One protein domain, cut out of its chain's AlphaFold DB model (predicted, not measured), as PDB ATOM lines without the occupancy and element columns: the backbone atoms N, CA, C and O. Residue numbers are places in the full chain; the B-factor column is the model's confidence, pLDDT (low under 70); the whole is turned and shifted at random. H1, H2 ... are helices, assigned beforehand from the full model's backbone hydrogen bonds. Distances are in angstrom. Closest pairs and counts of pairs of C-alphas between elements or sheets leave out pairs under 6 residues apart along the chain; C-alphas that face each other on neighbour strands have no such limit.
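AT A GLANCE: This is residues 17 to 156 of the 156 residues of an uncharacterized protein of Sanguibacter antarcticus (UniProt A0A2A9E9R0). One very long helix, H2, sticks out like a handle from a small helical head, with residues 17 to 45 standing free. In the head, H3, H4 and H5 run roughly side by side with their centres in a triangle, the last part of H2 packs on H3, and the short H6 packs slantwise on H5. The printed part has 140 residues with six named helices, H1 to H6 in chain order, and no named strand; its class is all helix. It is extended, with a radius of gyration of the C-alphas of 24.3 A and spans of 95 by 30 by 19 A, the arm making the length.

HOW THE PARTS SIT: H2, residues 22 to 64, touches H3, residues 69 to 84, with its residues 53 to 64 alone. The two form a hairpin, running opposite ways at a shallow tilt of 33 degrees, only just short of steep; their closest C-alphas, Leu 64 and Gln 72, are 4.3 A apart. H3 and H5, residues 120 to 136, are the hubs, touching three helices each. They run the same way at a shallow tilt of 12 degrees, with the C-alphas of Thr 80 and Gly 128 closest at 4.9 A. H4, residues 90 to 100, touches H5, and the two form a hairpin at 20 degrees; the closest C-alphas are those of Leu 93 and Thr 132, 6.3 A apart. H3 and H4, also a hairpin, only just touch, with 3 pairs of C-alphas within 8 A, the closest those of Ala 83 and Leu 93 at 6.3 A. H2, H3, H4 and H5 form an up and down bundle, each running against the one before it. H6, residues 142 to 149, touches H5 at a steep tilt of 58 degrees, with the C-alphas of Val 123 and Ala 148 closest at 4.9 A. H1, residues 17 to 20, and H2 meet only through their link. In H2, H3, H4, H5 and H6 every O i to N i+4 pair is within hydrogen-bond range; H1 is too short for such a pair.

IN THESE COORDINATES: H2 measures 62.3 A from C-alpha 22 at (20.713, 37.517, -39.558) to C-alpha 64 at (46.469, -3.936, -0.779). H3 measures 22.5 A, H5 24.4 A and H4 15.4 A. H6 ends at C-alpha 149, at (37.501, -22.561, -3.232).

THE WHOLE: The C-alphas of Trp 17 and Gly 113 are the two farthest apart, 94.6 A. The printed part has no cut. The link H4 to H5, residues 101 to 119, is long; the others are tight. Residues 116 to 117 pair antiparallel with residues 152 to 153. The mean pLDDT of the printed part is 91.5; residue 110 and residues 151 to 156 are under 70.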
ATOM      1  N   TRP A  17      19.537  41.448 -48.289       83.88
ATOM      2  CA  TRP A  17      19.329  39.996 -48.341       83.88
ATOM      3  C   TRP A  17      20.056  39.271 -47.205       83.88
ATOM      4  O   TRP A  17      19.456  38.448 -46.521       83.88
ATOM      5  N   VAL A  18      21.327  39.597 -46.953       85.19
ATOM      6  CA  VAL A  18      22.103  38.986 -45.857       85.19
ATOM      7  C   VAL A  18      21.534  39.358 -44.484       85.19
ATOM      8  O   VAL A  18      21.428  38.502 -43.606       85.19
ATOM      9  N   SER A  19      21.126  40.613 -44.301       87.12
ATOM     10  CA  SER A  19      20.568  41.109 -43.037       87.12
ATOM     11  C   SER A  19      19.233  40.445 -42.703       87.12
ATOM     12  O   SER A  19      18.982  40.132 -41.540       87.12
ATOM     13  N   ALA A  20      18.409  40.138 -43.711       89.81
ATOM     14  CA  ALA A  20      17.172  39.382 -43.522       89.81
ATOM     15  C   ALA A  20      17.421  37.957 -42.984       89.81
ATOM     16  O   ALA A  20      16.575  37.409 -42.278       89.81
ATOM     17  N   LEU A  21      18.596  37.373 -43.255       92.44
ATOM     18  CA  LEU A  21      19.009  36.075 -42.713       92.44
ATOM     19  C   LEU A  21      19.714  36.169 -41.349       92.44
ATOM     20  O   LEU A  21      19.992  35.130 -40.747       92.44
ATOM     21  N   ALA A  22      19.987  37.366 -40.821       91.00
ATOM     22  CA  ALA A  22      20.713  37.517 -39.558       91.00
ATOM     23  C   ALA A  22      20.080  36.729 -38.388       91.00
ATOM     24  O   ALA A  22      20.816  35.983 -37.737       91.00
ATOM     25  N   PRO A  23      18.748  36.759 -38.153       94.06
ATOM     26  CA  PRO A  23      18.130  35.965 -37.087       94.06
ATOM     27  C   PRO A  23      18.324  34.456 -37.271       94.06
ATOM     28  O   PRO A  23      18.494  33.727 -36.293       94.06
ATOM     29  N   PHE A  24      18.339  33.982 -38.521       93.75
ATOM     30  CA  PHE A  24      18.584  32.577 -38.831       93.75
ATOM     31  C   PHE A  24      20.023  32.177 -38.501       93.75
ATOM     32  O   PHE A  24      20.237  31.159 -37.846       93.75
ATOM     33  N   PHE A  25      21.011  32.997 -38.875       92.94
ATOM     34  CA  PHE A  25      22.406  32.754 -38.500       92.94
ATOM     35  C   PHE A  25      22.615  32.801 -36.984       92.94
ATOM     36  O   PHE A  25      23.349  31.970 -36.453       92.94
ATOM     37  N   THR A  26      21.942  33.710 -36.269       95.38
ATOM     38  CA  THR A  26      21.970  33.746 -34.800       95.38
ATOM     39  C   THR A  26      21.402  32.463 -34.195       95.38
ATOM     40  O   THR A  26      22.022  31.883 -33.305       95.38
ATOM     41  N   LEU A  27      20.260  31.982 -34.695       96.44
ATOM     42  CA  LEU A  27      19.656  30.734 -34.230       96.44
ATOM     43  C   LEU A  27      20.559  29.535 -34.533       96.44
ATOM     44  O   LEU A  27      20.771  28.698 -33.656       96.44
ATOM     45  N   LEU A  28      21.142  29.472 -35.731       97.12
ATOM     46  CA  LEU A  28      22.082  28.422 -36.115       97.12
ATOM     47  C   LEU A  28      23.318  28.422 -35.208       97.12
ATOM     48  O   LEU A  28      23.698  27.371 -34.693       97.12
ATOM     49  N   ALA A  29      23.911  29.590 -34.958       96.81
ATOM     50  CA  ALA A  29      25.044  29.729 -34.049       96.81
ATOM     51  C   ALA A  29      24.684  29.273 -32.626       96.81
ATOM     52  O   ALA A  29      25.441  28.519 -32.013       96.81
ATOM     53  N   ALA A  30      23.507  29.656 -32.123       97.31
ATOM     54  CA  ALA A  30      23.013  29.219 -30.819       97.31
ATOM     55  C   ALA A  30      22.781  27.698 -30.763       97.31
ATOM     56  O   ALA A  30      23.154  27.055 -29.782       97.31
ATOM     57  N   ALA A  31      22.224  27.101 -31.820       97.81
ATOM     58  CA  ALA A  31      22.001  25.659 -31.910       97.81
ATOM     59  C   ALA A  31      23.323  24.872 -31.932       97.81
ATOM     60  O   ALA A  31      23.464  23.867 -31.229       97.81
ATOM     61  N   VAL A  32      24.318  25.351 -32.686       98.19
ATOM     62  CA  VAL A  32      25.666  24.764 -32.717       98.19
ATOM     63  C   VAL A  32      26.329  24.877 -31.345       98.19
ATOM     64  O   VAL A  32      26.805  23.871 -30.816       98.19
ATOM     65  N   ALA A  33      26.301  26.060 -30.728       97.62
ATOM     66  CA  ALA A  33      26.858  26.276 -29.394       97.62
ATOM     67  C   ALA A  33      26.195  25.368 -28.343       97.62
ATOM     68  O   ALA A  33      26.891  24.718 -27.564       97.62
ATOM     69  N   GLY A  34      24.863  25.253 -28.366       97.81
ATOM     70  CA  GLY A  34      24.117  24.353 -27.487       97.81
ATOM     71  C   GLY A  34      24.494  22.884 -27.690       97.81
ATOM     72  O   GLY A  34      24.702  22.156 -26.720       97.81
ATOM     73  N   THR A  35      24.667  22.454 -28.942       97.31
ATOM     74  CA  THR A  35      25.082  21.081 -29.267       97.31
ATOM     75  C   THR A  35      26.485  20.781 -28.736       97.31
ATOM     76  O   THR A  35      26.686  19.764 -28.070       97.31
ATOM     77  N   ILE A  36      27.445  21.685 -28.960       97.75
ATOM     78  CA  ILE A  36      28.816  21.553 -28.443       97.75
ATOM     79  C   ILE A  36      28.808  21.510 -26.912       97.75
ATOM     80  O   ILE A  36      29.478  20.659 -26.328       97.75
ATOM     81  N   ALA A  37      28.021  22.367 -26.257       96.56
ATOM     82  CA  ALA A  37      27.907  22.384 -24.801       96.56
ATOM     83  C   ALA A  37      27.400  21.039 -24.252       96.56
ATOM     84  O   ALA A  37      27.982  20.494 -23.312       96.56
ATOM     85  N   VAL A  38      26.367  20.453 -24.866       96.69
ATOM     86  CA  VAL A  38      25.846  19.135 -24.466       96.69
ATOM     87  C   VAL A  38      26.890  18.037 -24.676       96.69
ATOM     88  O   VAL A  38      27.098  17.217 -23.778       96.69
ATOM     89  N   LEU A  39      27.571  18.014 -25.825       96.50
ATOM     90  CA  LEU A  39      28.623  17.029 -26.102       96.50
ATOM     91  C   LEU A  39      29.788  17.150 -25.113       96.50
ATOM     92  O   LEU A  39      30.227  16.142 -24.561       96.50
ATOM     93  N   SER A  40      30.223  18.377 -24.824       95.56
ATOM     94  CA  SER A  40      31.285  18.668 -23.860       95.56
ATOM     95  C   SER A  40      30.923  18.188 -22.452       95.56
ATOM     96  O   SER A  40      31.717  17.506 -21.808       95.56
ATOM     97  N   LEU A  41      29.693  18.440 -21.989       95.69
ATOM     98  CA  LEU A  41      29.232  17.953 -20.685       95.69
ATOM     99  C   LEU A  41      29.201  16.423 -20.608       95.69
ATOM    100  O   LEU A  41      29.526  15.855 -19.565       95.69
ATOM    101  N   ARG A  42      28.831  15.736 -21.696       94.62
ATOM    102  CA  ARG A  42      28.854  14.264 -21.743       94.62
ATOM    103  C   ARG A  42      30.280  13.728 -21.685       94.62
ATOM    104  O   ARG A  42      30.538  12.823 -20.898       94.62
ATOM    105  N   GLN A  43      31.197  14.308 -22.458       93.69
ATOM    106  CA  GLN A  43      32.617  13.944 -22.427       93.69
ATOM    107  C   GLN A  43      33.217  14.165 -21.037       93.69
ATOM    108  O   GLN A  43      33.878  13.273 -20.507       93.69
ATOM    109  N   ARG A  44      32.914  15.305 -20.408       95.12
ATOM    110  CA  ARG A  44      33.385  15.630 -19.062       95.12
ATOM    111  C   ARG A  44      32.906  14.622 -18.021       95.12
ATOM    112  O   ARG A  44      33.719  14.129 -17.259       95.12
ATOM    113  N   ARG A  45      31.626  14.232 -18.038       93.44
ATOM    114  CA  ARG A  45      31.099  13.214 -17.106       93.44
ATOM    115  C   ARG A  45      31.818  11.871 -17.225       93.44
ATOM    116  O   ARG A  45      32.060  11.223 -16.215       93.44
ATOM    117  N   VAL A  46      32.145  11.449 -18.448       91.00
ATOM    118  CA  VAL A  46      32.898  10.206 -18.681       91.00
ATOM    119  C   VAL A  46      34.330  10.339 -18.159       91.00
ATOM    120  O   VAL A  46      34.816   9.437 -17.481       91.00
ATOM    121  N   ALA A  47      34.985  11.470 -18.431       91.94
ATOM    122  CA  ALA A  47      36.332  11.746 -17.939       91.94
ATOM    123  C   ALA A  47      36.387  11.790 -16.403       91.94
ATOM    124  O   ALA A  47      37.256  11.156 -15.808       91.94
ATOM    125  N   ASP A  48      35.426  12.461 -15.767       95.12
ATOM    126  CA  ASP A  48      35.326  12.571 -14.310       95.12
ATOM    127  C   ASP A  48      35.101  11.186 -13.679       95.12
ATOM    128  O   ASP A  48      35.816  10.804 -12.756       95.12
ATOM    129  N   ALA A  49      34.193  10.373 -14.236       93.19
ATOM    130  CA  ALA A  49      33.965   9.007 -13.759       93.19
ATOM    131  C   ALA A  49      35.230   8.132 -13.854       93.19
ATOM    132  O   ALA A  49      35.522   7.364 -12.932       93.19
ATOM    133  N   LYS A  50      36.007   8.268 -14.939       93.38
ATOM    134  CA  LYS A  50      37.294   7.574 -15.102       93.38
ATOM    135  C   LYS A  50      38.346   8.084 -14.112       93.38
ATOM    136  O   LYS A  50      39.086   7.285 -13.547       93.38
ATOM    137  N   SER A  51      38.394   9.393 -13.865       96.00
ATOM    138  CA  SER A  51      39.302   9.996 -12.885       96.00
ATOM    139  C   SER A  51      39.024   9.486 -11.470       96.00
ATOM    140  O   SER A  51      39.941   9.023 -10.793       96.00
ATOM    141  N   GLU A  52      37.758   9.461 -11.051       96.44
ATOM    142  CA  GLU A  52      37.393   8.926  -9.740       96.44
ATOM    143  C   GLU A  52      37.675   7.424  -9.619       96.44
ATOM    144  O   GLU A  52      38.061   6.954  -8.548       96.44
ATOM    145  N   TRP A  53      37.468   6.655 -10.694       96.81
ATOM    146  CA  TRP A  53      37.838   5.239 -10.720       96.81
ATOM    147  C   TRP A  53      39.334   5.067 -10.431       96.81
ATOM    148  O   TRP A  53      39.687   4.287  -9.549       96.81
ATOM    149  N   TRP A  54      40.196   5.866 -11.070       97.50
ATOM    150  CA  TRP A  54      41.643   5.846 -10.838       97.50
ATOM    151  C   TRP A  54      42.038   6.262  -9.423       97.50
ATOM    152  O   TRP A  54      42.907   5.634  -8.821       97.50
ATOM    153  N   THR A  55      41.375   7.271  -8.854       98.25
ATOM    154  CA  THR A  55      41.592   7.655  -7.451       98.25
ATOM    155  C   THR A  55      41.243   6.509  -6.497       98.25
ATOM    156  O   THR A  55      41.999   6.223  -5.570       98.25
ATOM    157  N   ARG A  56      40.119   5.819  -6.735       98.00
ATOM    158  CA  ARG A  56      39.706   4.658  -5.929       98.00
ATOM    159  C   ARG A  56      40.648   3.472  -6.117       98.00
ATOM    160  O   ARG A  56      40.932   2.790  -5.138       98.00
ATOM    161  N   PHE A  57      41.132   3.242  -7.337       98.25
ATOM    162  CA  PHE A  57      42.122   2.208  -7.630       98.25
ATOM    163  C   PHE A  57      43.418   2.458  -6.860       98.25
ATOM    164  O   PHE A  57      43.845   1.579  -6.126       98.25
ATOM    165  N   ALA A  58      43.991   3.664  -6.950       98.25
ATOM    166  CA  ALA A  58      45.226   4.008  -6.247       98.25
ATOM    167  C   ALA A  58      45.103   3.786  -4.730       98.25
ATOM    168  O   ALA A  58      45.921   3.086  -4.142       98.25
ATOM    169  N   TRP A  59      44.021   4.275  -4.116       98.44
ATOM    170  CA  TRP A  59      43.763   4.053  -2.690       98.44
ATOM    171  C   TRP A  59      43.617   2.569  -2.328       98.44
ATOM    172  O   TRP A  59      44.130   2.116  -1.306       98.44
ATOM    173  N   ALA A  60      42.910   1.795  -3.154       98.31
ATOM    174  CA  ALA A  60      42.718   0.372  -2.913       98.31
ATOM    175  C   ALA A  60      44.023  -0.425  -3.073       98.31
ATOM    176  O   ALA A  60      44.255  -1.352  -2.299       98.31
ATOM    177  N   SER A  61      44.879  -0.037  -4.020       97.94
ATOM    178  CA  SER A  61      46.222  -0.591  -4.209       97.94
ATOM    179  C   SER A  61      47.152  -0.241  -3.044       97.94
ATOM    180  O   SER A  61      47.835  -1.122  -2.535       97.94
ATOM    181  N   ASP A  62      47.113   0.991  -2.529       98.38
ATOM    182  CA  ASP A  62      47.868   1.363  -1.322       98.38
ATOM    183  C   ASP A  62      47.455   0.508  -0.112       98.38
ATOM    184  O   ASP A  62      48.293   0.073   0.676       98.38
ATOM    185  N   LEU A  63      46.154   0.231   0.034       98.25
ATOM    186  CA  LEU A  63      45.649  -0.662   1.078       98.25
ATOM    187  C   LEU A  63      46.041  -2.123   0.855       98.25
ATOM    188  O   LEU A  63      46.329  -2.816   1.829       98.25
ATOM    189  N   LEU A  64      46.043  -2.588  -0.397       96.69
ATOM    190  CA  LEU A  64      46.469  -3.936  -0.779       96.69
ATOM    191  C   LEU A  64      47.919  -4.206  -0.355       96.69
ATOM    192  O   LEU A  64      48.229  -5.306   0.092       96.69
ATOM    193  N   LEU A  65      48.774  -3.190  -0.471       96.00
ATOM    194  CA  LEU A  65      50.199  -3.254  -0.149       96.00
ATOM    195  C   LEU A  65      50.509  -2.935   1.328       96.00
ATOM    196  O   LEU A  65      51.660  -3.033   1.753       96.00
ATOM    197  N   ASP A  66      49.508  -2.570   2.138       97.25
ATOM    198  CA  ASP A  66      49.698  -2.309   3.570       97.25
ATOM    199  C   ASP A  66      50.080  -3.610   4.302       97.25
ATOM    200  O   ASP A  66      49.486  -4.650   4.040       97.25
ATOM    201  N   PRO A  67      51.017  -3.603   5.265       93.81
ATOM    202  CA  PRO A  67      51.392  -4.816   5.996       93.81
ATOM    203  C   PRO A  67      50.289  -5.362   6.920       93.81
ATOM    204  O   PRO A  67      50.395  -6.486   7.412       93.81
ATOM    205  N   ARG A  68      49.237  -4.587   7.219       96.06
ATOM    206  CA  ARG A  68      48.146  -5.022   8.103       96.06
ATOM    207  C   ARG A  68      47.078  -5.767   7.312       96.06
ATOM    208  O   ARG A  68      46.371  -5.165   6.507       96.06
ATOM    209  N   ALA A  69      46.872  -7.043   7.637       91.88
ATOM    210  CA  ALA A  69      45.899  -7.912   6.967       91.88
ATOM    211  C   ALA A  69      44.473  -7.321   6.891       91.88
ATOM    212  O   ALA A  69      43.789  -7.482   5.883       91.88
ATOM    213  N   GLU A  70      44.032  -6.592   7.922       94.69
ATOM    214  CA  GLU A  70      42.725  -5.914   7.935       94.69
ATOM    215  C   GLU A  70      42.609  -4.838   6.843       94.69
ATOM    216  O   GLU A  70      41.565  -4.701   6.207       94.69
ATOM    217  N   ARG A  71      43.691  -4.089   6.598       97.50
ATOM    218  CA  ARG A  71      43.749  -3.053   5.559       97.50
ATOM    219  C   ARG A  71      43.860  -3.683   4.175       97.50
ATOM    220  O   ARG A  71      43.110  -3.282   3.286       97.50
ATOM    221  N   GLN A  72      44.672  -4.732   4.030       97.25
ATOM    222  CA  GLN A  72      44.750  -5.510   2.788       97.25
ATOM    223  C   GLN A  72      43.391  -6.073   2.377       97.25
ATOM    224  O   GLN A  72      43.012  -5.977   1.213       97.25
ATOM    225  N   GLU A  73      42.615  -6.611   3.324       96.62
ATOM    226  CA  GLU A  73      41.277  -7.131   3.041       96.62
ATOM    227  C   GLU A  73      40.346  -6.046   2.468       96.62
ATOM    228  O   GLU A  73      39.596  -6.313   1.523       96.62
ATOM    229  N   ILE A  74      40.411  -4.815   2.987       98.12
ATOM    230  CA  ILE A  74      39.653  -3.677   2.441       98.12
ATOM    231  C   ILE A  74      40.139  -3.341   1.025       98.12
ATOM    232  O   ILE A  74      39.306  -3.137   0.135       98.12
ATOM    233  N   GLY A  75      41.457  -3.337   0.797       97.81
ATOM    234  CA  GLY A  75      42.064  -3.131  -0.521       97.81
ATOM    235  C   GLY A  75      41.564  -4.147  -1.550       97.81
ATOM    236  O   GLY A  75      40.960  -3.764  -2.553       97.81
ATOM    237  N   VAL A  76      41.684  -5.446  -1.252       97.88
ATOM    238  CA  VAL A  76      41.223  -6.544  -2.123       97.88
ATOM    239  C   VAL A  76      39.736  -6.427  -2.453       97.88
ATOM    240  O   VAL A  76      39.330  -6.568  -3.610       97.88
ATOM    241  N   ARG A  77      38.890  -6.162  -1.451       97.88
ATOM    242  CA  ARG A  77      37.439  -6.019  -1.657       97.88
ATOM    243  C   ARG A  77      37.115  -4.815  -2.531       97.88
ATOM    244  O   ARG A  77      36.260  -4.919  -3.410       97.88
ATOM    245  N   THR A  78      37.804  -3.700  -2.316       98.31
ATOM    246  CA  THR A  78      37.611  -2.479  -3.103       98.31
ATOM    247  C   THR A  78      38.056  -2.687  -4.546       98.31
ATOM    248  O   THR A  78      37.284  -2.395  -5.457       98.31
ATOM    249  N   LEU A  79      39.231  -3.279  -4.773       98.12
ATOM    250  CA  LEU A  79      39.692  -3.641  -6.114       98.12
ATOM    251  C   LEU A  79      38.726  -4.620  -6.796       98.12
ATOM    252  O   LEU A  79      38.405  -4.440  -7.965       98.12
ATOM    253  N   THR A  80      38.161  -5.585  -6.064       98.06
ATOM    254  CA  THR A  80      37.145  -6.501  -6.612       98.06
ATOM    255  C   THR A  80      35.878  -5.752  -7.040       98.06
ATOM    256  O   THR A  80      35.289  -6.068  -8.072       98.06
ATOM    257  N   LEU A  81      35.438  -4.744  -6.279       97.81
ATOM    258  CA  LEU A  81      34.303  -3.894  -6.664       97.81
ATOM    259  C   LEU A  81      34.626  -3.042  -7.898       97.81
ATOM    260  O   LEU A  81      33.794  -2.946  -8.802       97.81
ATOM    261  N   LEU A  82      35.833  -2.475  -7.975       97.69
ATOM    262  CA  LEU A  82      36.298  -1.723  -9.143       97.69
ATOM    263  C   LEU A  82      36.372  -2.613 -10.387       97.69
ATOM    264  O   LEU A  82      35.883  -2.204 -11.442       97.69
ATOM    265  N   ALA A  83      36.861  -3.847 -10.239       97.12
ATOM    266  CA  ALA A  83      36.888  -4.866 -11.282       97.12
ATOM    267  C   ALA A  83      35.485  -5.239 -11.769       97.12
ATOM    268  O   ALA A  83      35.315  -5.566 -12.932       97.12
ATOM    269  N   ARG A  84      34.446  -5.176 -10.925       96.56
ATOM    270  CA  ARG A  84      33.047  -5.419 -11.341       96.56
ATOM    271  C   ARG A  84      32.387  -4.207 -11.988       96.56
ATOM    272  O   ARG A  84      31.371  -4.359 -12.660       96.56
ATOM    273  N   SER A  85      32.918  -3.011 -11.753       94.69
ATOM    274  CA  SER A  85      32.289  -1.772 -12.203       94.69
ATOM    275  C   SER A  85      32.309  -1.652 -13.730       94.69
ATOM    276  O   SER A  85      33.312  -1.955 -14.373       94.69
ATOM    277  N   GLY A  86      31.235  -1.121 -14.321       91.25
ATOM    278  CA  GLY A  86      31.180  -0.848 -15.765       91.25
ATOM    279  C   GLY A  86      32.169   0.224 -16.252       91.25
ATOM    280  O   GLY A  86      32.231   0.481 -17.446       91.25
ATOM    281  N   LEU A  87      32.922   0.852 -15.342       91.38
ATOM    282  CA  LEU A  87      33.962   1.832 -15.664       91.38
ATOM    283  C   LEU A  87      35.305   1.176 -16.000       91.38
ATOM    284  O   LEU A  87      36.073   1.751 -16.768       91.38
ATOM    285  N   ALA A  88      35.571  -0.019 -15.467       91.62
ATOM    286  CA  ALA A  88      36.758  -0.784 -15.821       91.62
ATOM    287  C   ALA A  88      36.555  -1.409 -17.208       91.62
ATOM    288  O   ALA A  88      35.752  -2.339 -17.358       91.62
ATOM    289  N   HIS A  89      37.234  -0.866 -18.219       93.00
ATOM    290  CA  HIS A  89      37.319  -1.482 -19.539       93.00
ATOM    291  C   HIS A  89      38.461  -2.504 -19.535       93.00
ATOM    292  O   HIS A  89      39.094  -2.738 -18.508       93.00
ATOM    293  N   ALA A  90      38.706  -3.153 -20.676       95.50
ATOM    294  CA  ALA A  90      39.718  -4.201 -20.779       95.50
ATOM    295  C   ALA A  90      41.097  -3.736 -20.273       95.50
ATOM    296  O   ALA A  90      41.702  -4.432 -19.473       95.50
ATOM    297  N   GLU A  91      41.541  -2.534 -20.654       95.69
ATOM    298  CA  GLU A  91      42.828  -1.978 -20.213       95.69
ATOM    299  C   GLU A  91      42.903  -1.803 -18.688       95.69
ATOM    300  O   GLU A  91      43.864  -2.243 -18.065       95.69
ATOM    301  N   GLU A  92      41.873  -1.232 -18.056       97.00
ATOM    302  CA  GLU A  92      41.838  -1.117 -16.595       97.00
ATOM    303  C   GLU A  92      41.793  -2.484 -15.897       97.00
ATOM    304  O   GLU A  92      42.353  -2.641 -14.814       97.00
ATOM    305  N   LEU A  93      41.140  -3.478 -16.507       97.62
ATOM    306  CA  LEU A  93      41.091  -4.839 -15.976       97.62
ATOM    307  C   LEU A  93      42.450  -5.543 -16.050       97.62
ATOM    308  O   LEU A  93      42.763  -6.269 -15.115       97.62
ATOM    309  N   GLU A  94      43.275  -5.300 -17.076       97.38
ATOM    310  CA  GLU A  94      44.667  -5.792 -17.095       97.38
ATOM    311  C   GLU A  94      45.481  -5.215 -15.930       97.38
ATOM    312  O   GLU A  94      46.304  -5.897 -15.328       97.38
ATOM    313  N   ILE A  95      45.240  -3.950 -15.585       97.38
ATOM    314  CA  ILE A  95      45.959  -3.280 -14.495       97.38
ATOM    315  C   ILE A  95      45.508  -3.830 -13.137       97.38
ATOM    316  O   ILE A  95      46.324  -4.038 -12.238       97.38
ATOM    317  N   VAL A  96      44.214  -4.114 -12.992       97.62
ATOM    318  CA  VAL A  96      43.687  -4.826 -11.825       97.62
ATOM    319  C   VAL A  96      44.233  -6.259 -11.755       97.62
ATOM    320  O   VAL A  96      44.576  -6.703 -10.663       97.62
ATOM    321  N   ASP A  97      44.364  -6.962 -12.885       96.81
ATOM    322  CA  ASP A  97      44.970  -8.300 -12.941       96.81
ATOM    323  C   ASP A  97      46.424  -8.286 -12.459       96.81
ATOM    324  O   ASP A  97      46.803  -9.083 -11.600       96.81
ATOM    325  N   ALA A  98      47.210  -7.305 -12.911       96.06
ATOM    326  CA  ALA A  98      48.575  -7.107 -12.436       96.06
ATOM    327  C   ALA A  98      48.633  -6.891 -10.911       96.06
ATOM    328  O   ALA A  98      49.486  -7.474 -10.243       96.06
ATOM    329  N   ALA A  99      47.694  -6.126 -10.340       96.56
ATOM    330  CA  ALA A  99      47.628  -5.909  -8.893       96.56
ATOM    331  C   ALA A  99      47.365  -7.204  -8.103       96.56
ATOM    332  O   ALA A  99      47.828  -7.341  -6.971       96.56
ATOM    333  N   TRP A 100      46.667  -8.188  -8.681       96.25
ATOM    334  CA  TRP A 100      46.480  -9.485  -8.025       96.25
ATOM    335  C   TRP A 100      47.782 -10.258  -7.849       96.25
ATOM    336  O   TRP A 100      47.890 -11.004  -6.874       96.25
ATOM    337  N   GLY A 101      48.769 -10.052  -8.726       92.69
ATOM    338  CA  GLY A 101      50.088 -10.682  -8.637       92.69
ATOM    339  C   GLY A 101      50.870 -10.323  -7.367       92.69
ATOM    340  O   GLY A 101      51.684 -11.120  -6.915       92.69
ATOM    341  N   GLU A 102      50.572  -9.184  -6.736       93.00
ATOM    342  CA  GLU A 102      51.206  -8.771  -5.473       93.00
ATOM    343  C   GLU A 102      50.751  -9.620  -4.271       93.00
ATOM    344  O   GLU A 102      51.457  -9.744  -3.271       93.00
ATOM    345  N   VAL A 103      49.563 -10.227  -4.355       91.69
ATOM    346  CA  VAL A 103      48.988 -11.066  -3.285       91.69
ATOM    347  C   VAL A 103      49.026 -12.548  -3.648       91.69
ATOM    348  O   VAL A 103      49.238 -13.409  -2.786       91.69
ATOM    349  N   LEU A 104      48.774 -12.857  -4.918       91.69
ATOM    350  CA  LEU A 104      48.703 -14.208  -5.447       91.69
ATOM    351  C   LEU A 104      50.051 -14.592  -6.043       91.69
ATOM    352  O   LEU A 104      50.347 -14.298  -7.197       91.69
ATOM    353  N   VAL A 105      50.838 -15.308  -5.252       83.62
ATOM    354  CA  VAL A 105      52.074 -15.928  -5.718       83.62
ATOM    355  C   VAL A 105      51.750 -17.341  -6.176       83.62
ATOM    356  O   VAL A 105      51.161 -18.113  -5.414       83.62
ATOM    357  N   GLU A 106      52.136 -17.677  -7.406       80.56
ATOM    358  CA  GLU A 106      52.014 -19.046  -7.893       80.56
ATOM    359  C   GLU A 106      52.783 -19.975  -6.937       80.56
ATOM    360  O   GLU A 106      53.976 -19.758  -6.683       80.56
ATOM    361  N   PRO A 107      52.126 -20.997  -6.363       72.00
ATOM    362  CA  PRO A 107      52.820 -21.954  -5.528       72.00
ATOM    363  C   PRO A 107      53.824 -22.692  -6.414       72.00
ATOM    364  O   PRO A 107      53.439 -23.448  -7.309       72.00
ATOM    365  N   GLY A 108      55.113 -22.447  -6.158       74.44
ATOM    366  CA  GLY A 108      56.219 -23.077  -6.873       74.44
ATOM    367  C   GLY A 108      56.236 -24.600  -6.715       74.44
ATOM    368  O   GLY A 108      55.238 -25.248  -6.397       74.44
ATOM    369  N   VAL A 109      57.390 -25.230  -6.927       72.06
ATOM    370  CA  VAL A 109      57.504 -26.679  -6.710       72.06
ATOM    371  C   VAL A 109      57.421 -26.975  -5.210       72.06
ATOM    372  O   VAL A 109      58.415 -26.908  -4.492       72.06
ATOM    373  N   VAL A 110      56.211 -27.276  -4.737       68.62
ATOM    374  CA  VAL A 110      55.941 -27.697  -3.361       68.62
ATOM    375  C   VAL A 110      56.063 -29.226  -3.284       68.62
ATOM    376  O   VAL A 110      55.453 -29.911  -4.111       68.62
ATOM    377  N   PRO A 111      56.825 -29.787  -2.324       75.88
ATOM    378  CA  PRO A 111      56.901 -31.233  -2.129       75.88
ATOM    379  C   PRO A 111      55.521 -31.848  -1.861       75.88
ATOM    380  O   PRO A 111      54.716 -31.282  -1.114       75.88
ATOM    381  N   LEU A 112      55.273 -33.029  -2.435       70.44
ATOM    382  CA  LEU A 112      54.035 -33.792  -2.238       70.44
ATOM    383  C   LEU A 112      53.712 -33.950  -0.745       70.44
ATOM    384  O   LEU A 112      54.588 -34.257   0.063       70.44
ATOM    385  N   GLY A 113      52.449 -33.719  -0.384       71.31
ATOM    386  CA  GLY A 113      51.973 -33.791   1.001       71.31
ATOM    387  C   GLY A 113      52.256 -32.556   1.867       71.31
ATOM    388  O   GLY A 113      51.880 -32.554   3.038       71.31
ATOM    389  N   THR A 114      52.869 -31.494   1.330       74.56
ATOM    390  CA  THR A 114      53.076 -30.244   2.082       74.56
ATOM    391  C   THR A 114      51.901 -29.296   1.861       74.56
ATOM    392  O   THR A 114      51.680 -28.822   0.748       74.56
ATOM    393  N   ALA A 115      51.152 -29.002   2.924       72.19
ATOM    394  CA  ALA A 115      50.087 -28.006   2.887       72.19
ATOM    395  C   ALA A 115      50.686 -26.596   2.966       72.19
ATOM    396  O   ALA A 115      51.396 -26.273   3.922       72.19
ATOM    397  N   VAL A 116      50.381 -25.750   1.982       77.44
ATOM    398  CA  VAL A 116      50.724 -24.323   2.039       77.44
ATOM    399  C   VAL A 116      49.540 -23.584   2.665       77.44
ATOM    400  O   VAL A 116      48.435 -23.645   2.115       77.44
ATOM    401  N   PRO A 117      49.720 -22.915   3.821       80.19
ATOM    402  CA  PRO A 117      48.641 -22.160   4.439       80.19
ATOM    403  C   PRO A 117      48.263 -20.973   3.551       80.19
ATOM    404  O   PRO A 117      49.127 -20.194   3.151       80.19
ATOM    405  N   VAL A 118      46.969 -20.826   3.267       87.81
ATOM    406  CA  VAL A 118      46.434 -19.719   2.467       87.81
ATOM    407  C   VAL A 118      45.796 -18.696   3.396       87.81
ATOM    408  O   VAL A 118      44.953 -19.024   4.234       87.81
ATOM    409  N   SER A 119      46.175 -17.429   3.249       90.75
ATOM    410  CA  SER A 119      45.575 -16.351   4.031       90.75
ATOM    411  C   SER A 119      44.174 -15.993   3.517       90.75
ATOM    412  O   SER A 119      43.850 -16.145   2.339       90.75
ATOM    413  N   ARG A 120      43.329 -15.423   4.383       92.12
ATOM    414  CA  ARG A 120      42.013 -14.895   3.971       92.12
ATOM    415  C   ARG A 120      42.133 -13.870   2.836       92.12
ATOM    416  O   ARG A 120      41.276 -13.833   1.955       92.12
ATOM    417  N   VAL A 121      43.187 -13.056   2.860       94.19
ATOM    418  CA  VAL A 121      43.476 -12.047   1.834       94.19
ATOM    419  C   VAL A 121      43.738 -12.722   0.485       94.19
ATOM    420  O   VAL A 121      43.152 -12.307  -0.510       94.19
ATOM    421  N   GLN A 122      44.507 -13.815   0.457       94.31
ATOM    422  CA  GLN A 122      44.751 -14.605  -0.756       94.31
ATOM    423  C   GLN A 122      43.474 -15.253  -1.299       94.31
ATOM    424  O   GLN A 122      43.216 -15.169  -2.496       94.31
ATOM    425  N   VAL A 123      42.618 -15.815  -0.437       94.44
ATOM    426  CA  VAL A 123      41.310 -16.358  -0.865       94.44
ATOM    427  C   VAL A 123      40.442 -15.268  -1.503       94.44
ATOM    428  O   VAL A 123      39.811 -15.483  -2.540       94.44
ATOM    429  N   LEU A 124      40.393 -14.077  -0.899       95.62
ATOM    430  CA  LEU A 124      39.634 -12.952  -1.445       95.62
ATOM    431  C   LEU A 124      40.234 -12.443  -2.761       95.62
ATOM    432  O   LEU A 124      39.475 -12.161  -3.687       95.62
ATOM    433  N   ALA A 125      41.561 -12.367  -2.861       96.56
ATOM    434  CA  ALA A 125      42.251 -11.936  -4.071       96.56
ATOM    435  C   ALA A 125      42.032 -12.931  -5.215       96.56
ATOM    436  O   ALA A 125      41.727 -12.513  -6.325       96.56
ATOM    437  N   ALA A 126      42.057 -14.238  -4.943       96.88
ATOM    438  CA  ALA A 126      41.767 -15.269  -5.938       96.88
ATOM    439  C   ALA A 126      40.337 -15.162  -6.487       96.88
ATOM    440  O   ALA A 126      40.112 -15.281  -7.691       96.88
ATOM    441  N   ARG A 127      39.362 -14.843  -5.628       96.69
ATOM    442  CA  ARG A 127      37.986 -14.541  -6.064       96.69
ATOM    443  C   ARG A 127      37.904 -13.238  -6.863       96.69
ATOM    444  O   ARG A 127      37.118 -13.148  -7.804       96.69
ATOM    445  N   GLY A 128      38.696 -12.230  -6.497       97.06
ATOM    446  CA  GLY A 128      38.856 -10.997  -7.274       97.06
ATOM    447  C   GLY A 128      39.431 -11.263  -8.669       97.06
ATOM    448  O   GLY A 128      38.911 -10.746  -9.662       97.06
ATOM    449  N   ARG A 129      40.423 -12.153  -8.764       97.50
ATOM    450  CA  ARG A 129      41.023 -12.590 -10.026       97.50
ATOM    451  C   ARG A 129      40.038 -13.359 -10.901       97.50
ATOM    452  O   ARG A 129      39.865 -12.976 -12.047       97.50
ATOM    453  N   GLN A 130      39.255 -14.287 -10.342       97.44
ATOM    454  CA  GLN A 130      38.165 -14.961 -11.073       97.44
ATOM    455  C   GLN A 130      37.177 -13.986 -11.725       97.44
ATOM    456  O   GLN A 130      36.739 -14.180 -12.857       97.44
ATOM    457  N   VAL A 131      36.812 -12.920 -11.009       97.19
ATOM    458  CA  VAL A 131      35.944 -11.865 -11.550       97.19
ATOM    459  C   VAL A 131      36.630 -11.124 -12.699       97.19
ATOM    460  O   VAL A 131      35.978 -10.798 -13.689       97.19
ATOM    461  N   THR A 132      37.924 -10.846 -12.555       97.69
ATOM    462  CA  THR A 132      38.726 -10.121 -13.548       97.69
ATOM    463  C   THR A 132      38.888 -10.955 -14.822       97.69
ATOM    464  O   THR A 132      38.537 -10.477 -15.899       97.69
ATOM    465  N   ASP A 133      39.268 -12.227 -14.692       97.50
ATOM    466  CA  ASP A 133      39.387 -13.190 -15.793       97.50
ATOM    467  C   ASP A 133      38.070 -13.336 -16.557       97.50
ATOM    468  O   ASP A 133      38.034 -13.200 -17.781       97.50
ATOM    469  N   ALA A 134      36.959 -13.522 -15.834       97.12
ATOM    470  CA  ALA A 134      35.639 -13.656 -16.439       97.12
ATOM    471  C   ALA A 134      35.251 -12.418 -17.262       97.12
ATOM    472  O   ALA A 134      34.652 -12.548 -18.329       97.12
ATOM    473  N   ARG A 135      35.609 -11.214 -16.799       97.12
ATOM    474  CA  ARG A 135      35.353  -9.970 -17.537       97.12
ATOM    475  C   ARG A 135      36.289  -9.751 -18.718       97.12
ATOM    476  O   ARG A 135      35.874  -9.123 -19.688       97.12
ATOM    477  N   LEU A 136      37.513 -10.262 -18.641       97.19
ATOM    478  CA  LEU A 136      38.461 -10.286 -19.753       97.19
ATOM    479  C   LEU A 136      38.161 -11.413 -20.758       97.19
ATOM    480  O   LEU A 136      38.766 -11.450 -21.826       97.19
ATOM    481  N   GLY A 137      37.235 -12.327 -20.442       97.12
ATOM    482  CA  GLY A 137      36.947 -13.506 -21.261       97.12
ATOM    483  C   GLY A 137      38.068 -14.550 -21.230       97.12
ATOM    484  O   GLY A 137      38.191 -15.343 -22.163       97.12
ATOM    485  N   ARG A 138      38.897 -14.538 -20.181       96.38
ATOM    486  CA  ARG A 138      40.017 -15.462 -19.977       96.38
ATOM    487  C   ARG A 138      39.604 -16.603 -19.041       96.38
ATOM    488  O   ARG A 138      38.794 -16.389 -18.137       96.38
ATOM    489  N   PRO A 139      40.136 -17.821 -19.228       96.88
ATOM    490  CA  PRO A 139      39.982 -18.876 -18.237       96.88
ATOM    491  C   PRO A 139      40.824 -18.559 -16.993       96.88
ATOM    492  O   PRO A 139      41.990 -18.192 -17.120       96.88
ATOM    493  N   THR A 140      40.258 -18.747 -15.799       95.69
ATOM    494  CA  THR A 140      41.030 -18.664 -14.550       95.69
ATOM    495  C   THR A 140      41.959 -19.862 -14.408       95.69
ATOM    496  O   THR A 140      41.558 -21.005 -14.639       95.69
ATOM    497  N   GLU A 141      43.192 -19.605 -13.976       93.69
ATOM    498  CA  GLU A 141      44.179 -20.656 -13.744       93.69
ATOM    499  C   GLU A 141      43.732 -21.632 -12.634       93.69
ATOM    500  O   GLU A 141      43.174 -21.202 -11.616       93.69
ATOM    501  N   PRO A 142      43.991 -22.949 -12.769       91.31
ATOM    502  CA  PRO A 142      43.484 -23.948 -11.826       91.31
ATOM    503  C   PRO A 142      43.894 -23.709 -10.368       91.31
ATOM    504  O   PRO A 142      43.073 -23.864  -9.467       91.31
ATOM    505  N   TRP A 143      45.137 -23.277 -10.131       89.81
ATOM    506  CA  TRP A 143      45.645 -23.012  -8.780       89.81
ATOM    507  C   TRP A 143      44.966 -21.792  -8.135       89.81
ATOM    508  O   TRP A 143      44.706 -21.790  -6.932       89.81
ATOM    509  N   VAL A 144      44.597 -20.778  -8.928       93.75
ATOM    510  CA  VAL A 144      43.807 -19.629  -8.456       93.75
ATOM    511  C   VAL A 144      42.394 -20.084  -8.093       93.75
ATOM    512  O   VAL A 144      41.858 -19.688  -7.057       93.75
ATOM    513  N   ALA A 145      41.786 -20.952  -8.909       92.94
ATOM    514  CA  ALA A 145      40.467 -21.511  -8.618       92.94
ATOM    515  C   ALA A 145      40.462 -22.381  -7.346       92.94
ATOM    516  O   ALA A 145      39.507 -22.311  -6.568       92.94
ATOM    517  N   GLU A 146      41.535 -23.135  -7.097       90.44
ATOM    518  CA  GLU A 146      41.725 -23.905  -5.863       90.44
ATOM    519  C   GLU A 146      41.789 -22.986  -4.633       90.44
ATOM    520  O   GLU A 146      41.023 -23.179  -3.688       90.44
ATOM    521  N   ILE A 147      42.611 -21.929  -4.674       91.81
ATOM    522  CA  ILE A 147      42.708 -20.920  -3.602       91.81
ATOM    523  C   ILE A 147      41.359 -20.226  -3.357       91.81
ATOM    524  O   ILE A 147      40.984 -19.950  -2.219       91.81
ATOM    525  N   ALA A 148      40.591 -19.932  -4.407       92.12
ATOM    526  CA  ALA A 148      39.282 -19.294  -4.262       92.12
ATOM    527  C   ALA A 148      38.250 -20.204  -3.560       92.12
ATOM    528  O   ALA A 148      37.352 -19.703  -2.858       92.12
ATOM    529  N   GLY A 149      38.375 -21.520  -3.769       87.25
ATOM    530  CA  GLY A 149      37.501 -22.561  -3.232       87.25
ATOM    531  C   GLY A 149      37.917 -23.113  -1.865       87.25
ATOM    532  O   GLY A 149      37.055 -23.624  -1.153       87.25
ATOM    533  N   ASN A 150      39.191 -22.988  -1.477       75.56
ATOM    534  CA  ASN A 150      39.755 -23.680  -0.316       75.56
ATOM    535  C   ASN A 150      40.682 -22.784   0.530       75.56
ATOM    536  O   ASN A 150      41.371 -21.914   0.010       75.56
ATOM    537  N   ILE A 151      40.735 -23.007   1.850       64.00
ATOM    538  CA  ILE A 151      41.628 -22.260   2.775       64.00
ATOM    539  C   ILE A 151      43.023 -22.934   2.876       64.00
ATOM    540  O   ILE A 151      43.930 -22.438   3.541       64.00
ATOM    541  N   ALA A 152      43.221 -24.063   2.192       57.53
ATOM    542  CA  ALA A 152      44.497 -24.766   2.083       57.53
ATOM    543  C   ALA A 152      44.663 -25.341   0.668       57.53
ATOM    544  O   ALA A 152      43.716 -25.916   0.128       57.53
ATOM    545  N   VAL A 153      45.858 -25.193   0.089       58.78
ATOM    546  CA  VAL A 153      46.226 -25.778  -1.214       58.78
ATOM    547  C   VAL A 153      46.972 -27.082  -0.966       58.78
ATOM    548  O   VAL A 153      47.933 -27.105  -0.191       58.78
ATOM    549  N   THR A 154      46.532 -28.166  -1.609       54.22
ATOM    550  CA  THR A 154      47.128 -29.502  -1.429       54.22
ATOM    551  C   THR A 154      47.451 -30.089  -2.797       54.22
ATOM    552  O   THR A 154      46.544 -30.434  -3.546       54.22
ATOM    553  N   ARG A 155      48.740 -30.231  -3.141       52.56
ATOM    554  CA  ARG A 155      49.120 -30.950  -4.369       52.56
ATOM    555  C   ARG A 155      48.969 -32.458  -4.160       52.56
ATOM    556  O   ARG A 155      49.554 -32.999  -3.218       52.56
ATOM    557  N   ALA A 156      48.190 -33.088  -5.039       52.22
ATOM    558  CA  ALA A 156      48.095 -34.538  -5.196       52.22
ATOM    559  C   ALA A 156      49.297 -35.101  -5.966       52.22
ATOM    560  O   ALA A 156      49.825 -34.376  -6.844       52.22
TER     561      ALA A 156